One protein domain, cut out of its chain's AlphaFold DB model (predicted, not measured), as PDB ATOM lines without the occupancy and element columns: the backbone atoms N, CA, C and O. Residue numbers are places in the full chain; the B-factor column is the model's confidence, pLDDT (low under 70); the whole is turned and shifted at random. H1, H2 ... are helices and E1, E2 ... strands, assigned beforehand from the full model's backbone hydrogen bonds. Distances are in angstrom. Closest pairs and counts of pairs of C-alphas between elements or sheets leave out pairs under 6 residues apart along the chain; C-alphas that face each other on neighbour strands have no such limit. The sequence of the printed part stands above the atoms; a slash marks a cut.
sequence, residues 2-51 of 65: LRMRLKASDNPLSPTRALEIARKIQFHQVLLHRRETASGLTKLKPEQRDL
ATOM      1  N   LEU A   2     111.902  -3.359 116.050       88.81
ATOM      2  CA  LEU A   2     112.119  -3.872 117.422       88.81
ATOM      3  C   LEU A   2     113.587  -3.833 117.890       88.81
ATOM      4  O   LEU A   2     113.875  -3.261 118.933       88.81
ATOM      5  N   ARG A   3     114.524  -4.353 117.082       91.38
ATOM      6  CA  ARG A   3     115.968  -4.312 117.392       91.38
ATOM      7  C   ARG A   3     116.490  -2.898 117.663       91.38
ATOM      8  O   ARG A   3     117.301  -2.718 118.559       91.38
ATOM      9  N   MET A   4     116.040  -1.914 116.884       92.38
ATOM     10  CA  MET A   4     116.483  -0.524 117.038       92.38
ATOM     11  C   MET A   4     115.936   0.091 118.323       92.38
ATOM     12  O   MET A   4     116.662   0.807 118.997       92.38
ATOM     13  N   ARG A   5     114.693  -0.238 118.688       91.00
ATOM     14  CA  ARG A   5     114.081   0.230 119.936       91.00
ATOM     15  C   ARG A   5     114.756  -0.363 121.170       91.00
ATOM     16  O   ARG A   5     115.071   0.387 122.077       91.00
ATOM     17  N   LEU A   6     115.058  -1.665 121.151       90.94
ATOM     18  CA  LEU A   6     115.817  -2.322 122.225       90.94
ATOM     19  C   LEU A   6     117.217  -1.716 122.385       90.94
ATOM     20  O   LEU A   6     117.648  -1.447 123.497       90.94
ATOM     21  N   LYS A   7     117.908  -1.434 121.273       90.75
ATOM     22  CA  LYS A   7     119.213  -0.762 121.311       90.75
ATOM     23  C   LYS A   7     119.112   0.667 121.861       90.75
ATOM     24  O   LYS A   7     119.995   1.094 122.590       90.75
ATOM     25  N   ALA A   8     118.071   1.410 121.490       90.69
ATOM     26  CA  ALA A   8     117.879   2.791 121.933       90.69
ATOM     27  C   ALA A   8     117.579   2.905 123.437       90.69
ATOM     28  O   ALA A   8     117.900   3.927 124.031       90.69
ATOM     29  N   SER A   9     116.993   1.869 124.044       88.50
ATOM     30  CA  SER A   9     116.742   1.784 125.488       88.50
ATOM     31  C   SER A   9     117.845   1.072 126.276       88.50
ATOM     32  O   SER A   9     117.629   0.737 127.436       88.50
ATOM     33  N   ASP A  10     119.002   0.816 125.650       88.19
ATOM     34  CA  ASP A  10     120.118   0.043 126.221       88.19
ATOM     35  C   ASP A  10     119.677  -1.317 126.803       88.19
ATOM     36  O   ASP A  10     120.220  -1.839 127.776       88.19
ATOM     37  N   ASN A  11     118.632  -1.903 126.212       88.62
ATOM     38  CA  ASN A  11     118.052  -3.140 126.699       88.62
ATOM     39  C   ASN A  11     118.920  -4.333 126.247       88.62
ATOM     40  O   ASN A  11     119.152  -4.497 125.043       88.62
ATOM     41  N   PRO A  12     119.360  -5.212 127.168       90.06
ATOM     42  CA  PRO A  12     120.280  -6.307 126.853       90.06
ATOM     43  C   PRO A  12     119.622  -7.457 126.074       90.06
ATOM     44  O   PRO A  12     120.300  -8.391 125.641       90.06
ATOM     45  N   LEU A  13     118.295  -7.442 125.909       92.25
ATOM     46  CA  LEU A  13     117.566  -8.513 125.244       92.25
ATOM     47  C   LEU A  13     117.812  -8.516 123.734       92.25
ATOM     48  O   LEU A  13     117.731  -7.500 123.040       92.25
ATOM     49  N   SER A  14     117.998  -9.716 123.184       92.38
ATOM     50  CA  SER A  14     117.921  -9.905 121.740       92.38
ATOM     51  C   SER A  14     116.468  -9.747 121.256       92.38
ATOM     52  O   SER A  14     115.528 -10.036 122.004       92.38
ATOM     53  N   PRO A  15     116.242  -9.361 119.985       92.25
ATOM     54  CA  PRO A  15     114.891  -9.259 119.431       92.25
ATOM     55  C   PRO A  15     114.080 -10.554 119.565       92.25
ATOM     56  O   PRO A  15     112.895 -10.506 119.883       92.25
ATOM     57  N   THR A  16     114.719 -11.709 119.371       94.94
ATOM     58  CA  THR A  16     114.079 -13.022 119.539       94.94
ATOM     59  C   THR A  16     113.630 -13.227 120.980       94.94
ATOM     60  O   THR A  16     112.481 -13.593 121.219       94.94
ATOM     61  N   ARG A  17     114.496 -12.914 121.954       93.31
ATOM     62  CA  ARG A  17     114.179 -13.082 123.372       93.31
ATOM     63  C   ARG A  17     113.055 -12.152 123.831       93.31
ATOM     64  O   ARG A  17     112.159 -12.584 124.549       93.31
ATOM     65  N   ALA A  18     113.060 -10.907 123.362       92.81
ATOM     66  CA  ALA A  18     111.973  -9.961 123.597       92.81
ATOM     67  C   ALA A  18     110.623 -10.501 123.086       92.81
ATOM     68  O   ALA A  18     109.621 -10.465 123.800       92.81
ATOM     69  N   LEU A  19     110.593 -11.073 121.878       92.50
ATOM     70  CA  LEU A  19     109.376 -11.679 121.329       92.50
ATOM     71  C   LEU A  19     108.919 -12.903 122.130       92.50
ATOM     72  O   LEU A  19     107.722 -13.075 122.348       92.50
ATOM     73  N   GLU A  20     109.839 -13.743 122.604       93.25
ATOM     74  CA  GLU A  20     109.497 -14.870 123.481       93.25
ATOM     75  C   GLU A  20     108.830 -14.415 124.783       93.25
ATOM     76  O   GLU A  20     107.857 -15.030 125.220       93.25
ATOM     77  N   ILE A  21     109.330 -13.339 125.396       90.44
ATOM     78  CA  ILE A  21     108.770 -12.759 126.626       90.44
ATOM     79  C   ILE A  21     107.367 -12.199 126.362       90.44
ATOM     80  O   ILE A  21     106.434 -12.497 127.117       90.44
ATOM     81  N   ALA A  22     107.197 -11.452 125.267       89.19
ATOM     82  CA  ALA A  22     105.910 -10.883 124.872       89.19
ATOM     83  C   ALA A  22     104.868 -11.969 124.552       89.19
ATOM     84  O   ALA A  22     103.718 -11.867 124.969       89.19
ATOM     85  N   ARG A  23     105.267 -13.060 123.883       88.50
ATOM     86  CA  ARG A  23     104.376 -14.188 123.543       88.50
ATOM     87  C   ARG A  23     103.830 -14.943 124.754       88.50
ATOM     88  O   ARG A  23     102.827 -15.637 124.624       88.50
ATOM     89  N   LYS A  24     104.475 -14.837 125.919       89.88
ATOM     90  CA  LYS A  24     103.990 -15.449 127.168       89.88
ATOM     91  C   LYS A  24     102.843 -14.668 127.810       89.88
ATOM     92  O   LYS A  24     102.289 -15.123 128.807       89.88
ATOM     93  N   ILE A  25     102.507 -13.492 127.288       89.00
ATOM     94  CA  ILE A  25     101.376 -12.702 127.763       89.00
ATOM     95  C   ILE A  25     100.107 -13.313 127.193       89.00
ATOM     96  O   ILE A  25      99.930 -13.382 125.978       89.00
ATOM     97  N   GLN A  26      99.230 -13.772 128.080       84.69
ATOM     98  CA  GLN A  26      97.991 -14.431 127.696       84.69
ATOM     99  C   GLN A  26      96.801 -13.517 127.975       84.69
ATOM    100  O   GLN A  26      96.642 -12.985 129.077       84.69
ATOM    101  N   PHE A  27      95.957 -13.374 126.959       84.00
ATOM    102  CA  PHE A  27      94.626 -12.804 127.085       84.00
ATOM    103  C   PHE A  27      93.635 -13.950 127.242       84.00
ATOM    104  O   PHE A  27      93.623 -14.881 126.439       84.00
ATOM    105  N   HIS A  28      92.809 -13.862 128.272       80.94
ATOM    106  CA  HIS A  28      91.762 -14.820 128.566       80.94
ATOM    107  C   HIS A  28      90.412 -14.143 128.377       80.94
ATOM    108  O   HIS A  28      90.211 -13.006 128.795       80.94
ATOM    109  N   GLN A  29      89.477 -14.852 127.759       81.38
ATOM    110  CA  GLN A  29      88.083 -14.450 127.670       81.38
ATOM    111  C   GLN A  29      87.243 -15.634 128.129       81.38
ATOM    112  O   GLN A  29      87.407 -16.742 127.621       81.38
ATOM    113  N   VAL A  30      86.373 -15.409 129.107       80.31
ATOM    114  CA  VAL A  30      85.493 -16.436 129.664       80.31
ATOM    115  C   VAL A  30      84.044 -15.979 129.576       80.31
ATOM    116  O   VAL A  30      83.735 -14.808 129.788       80.31
ATOM    117  N   LEU A  31      83.150 -16.911 129.248       85.44
ATOM    118  CA  LEU A  31      81.711 -16.679 129.229       85.44
ATOM    119  C   LEU A  31      81.129 -17.074 130.591       85.44
ATOM    120  O   LEU A  31      81.092 -18.252 130.941       85.44
ATOM    121  N   LEU A  32      80.665 -16.089 131.350       83.56
ATOM    122  CA  LEU A  32      79.978 -16.255 132.622       83.56
ATOM    123  C   LEU A  32      78.468 -16.367 132.373       83.56
ATOM    124  O   LEU A  32      77.860 -15.546 131.682       83.56
ATOM    125  N   HIS A  33      77.852 -17.417 132.920       81.88
ATOM    126  CA  HIS A  33      76.395 -17.626 132.922       81.88
ATOM    127  C   HIS A  33      75.702 -17.504 131.546       81.88
ATOM    128  O   HIS A  33      74.514 -17.195 131.468       81.88
ATOM    129  N   ARG A  34      76.436 -17.745 130.447       73.75
ATOM    130  CA  ARG A  34      75.972 -17.614 129.047       73.75
ATOM    131  C   ARG A  34      75.415 -16.235 128.660       73.75
ATOM    132  O   ARG A  34      74.756 -16.122 127.632       73.75
ATOM    133  N   ARG A  35      75.672 -15.197 129.457       76.56
ATOM    134  CA  ARG A  35      75.183 -13.829 129.210       76.56
ATOM    135  C   ARG A  35      76.264 -12.771 129.343       76.56
ATOM    136  O   ARG A  35      76.186 -11.753 128.668       76.56
ATOM    137  N   GLU A  36      77.278 -13.022 130.160       80.81
ATOM    138  CA  GLU A  36      78.338 -12.061 130.432       80.81
ATOM    139  C   GLU A  36      79.666 -12.603 129.931       80.81
ATOM    140  O   GLU A  36      79.985 -13.775 130.105       80.81
ATOM    141  N   THR A  37      80.456 -11.751 129.294       78.19
ATOM    142  CA  THR A  37      81.817 -12.095 128.892       78.19
ATOM    143  C   THR A  37      82.771 -11.339 129.799       78.19
ATOM    144  O   THR A  37      82.741 -10.113 129.829       78.19
ATOM    145  N   ALA A  38      83.628 -12.059 130.518       77.50
ATOM    146  CA  ALA A  38      84.722 -11.466 131.271       77.50
ATOM    147  C   ALA A  38      86.024 -11.651 130.488       77.50
ATOM    148  O   ALA A  38      86.419 -12.774 130.171       77.50
ATOM    149  N   SER A  39      86.693 -10.546 130.168       78.25
ATOM    150  CA  SER A  39      88.049 -10.557 129.625       78.25
ATOM    151  C   SER A  39      89.059 -10.265 130.733       78.25
ATOM    152  O   SER A  39      88.832  -9.441 131.617       78.25
ATOM    153  N   GLY A  40      90.190 -10.958 130.699       78.69
ATOM    154  CA  GLY A  40      91.256 -10.836 131.679       78.69
ATOM    155  C   GLY A  40      92.616 -10.952 131.013       78.69
ATOM    156  O   GLY A  40      92.815 -11.744 130.095       78.69
ATOM    157  N   LEU A  41      93.576 -10.171 131.493       84.06
ATOM    158  CA  LEU A  41      94.981 -10.346 131.153       84.06
ATOM    159  C   LEU A  41      95.662 -11.067 132.311       84.06
ATOM    160  O   LEU A  41      95.450 -10.700 133.470       84.06
ATOM    161  N   THR A  42      96.498 -12.064 132.027       81.62
ATOM    162  CA  THR A  42      97.349 -12.635 133.078       81.62
ATOM    163  C   THR A  42      98.226 -11.535 133.668       81.62
ATOM    164  O   THR A  42      98.720 -10.675 132.939       81.62
ATOM    165  N   LYS A  43      98.440 -11.558 134.988       83.56
ATOM    166  CA  LYS A  43      99.272 -10.558 135.667       83.56
ATOM    167  C   LYS A  43     100.641 -10.463 134.984       83.56
ATOM    168  O   LYS A  43     101.398 -11.434 134.983       83.56
ATOM    169  N   LEU A  44     100.942  -9.294 134.412       85.44
ATOM    170  CA  LEU A  44     102.224  -9.042 133.760       85.44
ATOM    171  C   LEU A  44     103.345  -9.132 134.792       85.44
ATOM    172  O   LEU A  44     103.290  -8.496 135.850       85.44
ATOM    173  N   LYS A  45     104.374  -9.914 134.470       89.38
ATOM    174  CA  LYS A  45     105.613  -9.944 135.252       89.38
ATOM    175  C   LYS A  45     106.361  -8.611 135.095       89.38
ATOM    176  O   LYS A  45     106.204  -7.980 134.049       89.38
ATOM    177  N   PRO A  46     107.199  -8.204 136.067       88.94
ATOM    178  CA  PRO A  46     108.033  -7.004 135.945       88.94
ATOM    179  C   PRO A  46     108.815  -6.967 134.625       88.94
ATOM    180  O   PRO A  46     108.598  -6.070 133.827       88.94
ATOM    181  N   GLU A  47     109.523  -8.051 134.294       88.25
ATOM    182  CA  GLU A  47     110.265  -8.202 133.027       88.25
ATOM    183  C   GLU A  47     109.407  -7.944 131.771       88.25
ATOM    184  O   GLU A  47     109.877  -7.383 130.785       88.25
ATOM    185  N   GLN A  48     108.128  -8.338 131.790       89.94
ATOM    186  CA  GLN A  48     107.219  -8.084 130.671       89.94
ATOM    187  C   GLN A  48     106.826  -6.609 130.597       89.94
ATOM    188  O   GLN A  48     106.726  -6.085 129.495       89.94
ATOM    189  N   ARG A  49     106.605  -5.944 131.737       89.56
ATOM    190  CA  ARG A  49     106.282  -4.510 131.793       89.56
ATOM    191  C   ARG A  49     107.461  -3.666 131.319       89.56
ATOM    192  O   ARG A  49     107.273  -2.833 130.437       89.56
ATOM    193  N   ASP A  50     108.649  -3.966 131.834       89.75
ATOM    194  CA  ASP A  50     109.895  -3.274 131.502       89.75
ATOM    195  C   ASP A  50     110.198  -3.394 130.002       89.75
ATOM    196  O   ASP A  50     110.674  -2.453 129.372       89.75
ATOM    197  N   LEU A  51     109.847  -4.532 129.386       91.12
ATOM    198  CA  LEU A  51     109.964  -4.711 127.942       91.12
ATOM    199  C   LEU A  51     109.078  -3.735 127.150       91.12
ATOM    200  O   LEU A  51     109.556  -3.185 126.160       91.12
TER     201      LEU A  51
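What this domain is: This is residues 2 to 51 of the 65 residues of an uncharacterized protein of Halomonas daqiaonensis (UniProt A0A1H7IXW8). A long two-stranded hairpin, E1 and E2, sticks out from a loose head of three short helices, with H2 between H1 and H3. The 50 printed residues hold, in order, H1, H2, E1, E2 and H3, a mixed class with one antiparallel pair of strands. The whole is extended, a rod spanning 47 by 17 by 13 A, with a radius of gyration of the C-alphas of 15.4 A.

Where its parts are: H1, residues 2 to 8, begins at C-alpha 2 (112.119, -3.872, 117.422) and is 9.9 A long. H2, residues 15 to 23, is 12.3 A long. E1, residues 27 to 32, measures 16.0 A, and E2, residues 36 to 41, 16.7 A. H3, residues 46 to 51, is 8.5 A long and ends at C-alpha 51 (109.964, -4.711, 127.942).

How they stand to each other: H1 and H2 only just touch, with 3 pairs of C-alphas within 8 A, the closest those of Arg 3 and Pro 15 at 5.5 A. H2 touches H3, the closest C-alphas those of Ile 21 and Gln 48 at 6.4 A, at a steep tilt of 52 degrees, opposite ways. H1 and H3 are apart. In the hairpin of E1 and E2, N 30 and O 38 are within hydrogen-bond range at 2.8 A. In H1, H2 and H3 every O i to N i+4 pair is within range.

The domain as a whole: The C-alphas farthest apart, of Asp 10 and His 33, are 47.6 A apart. The printed part has no cut, no link is long, and no printed residue is under 70 in pLDDT.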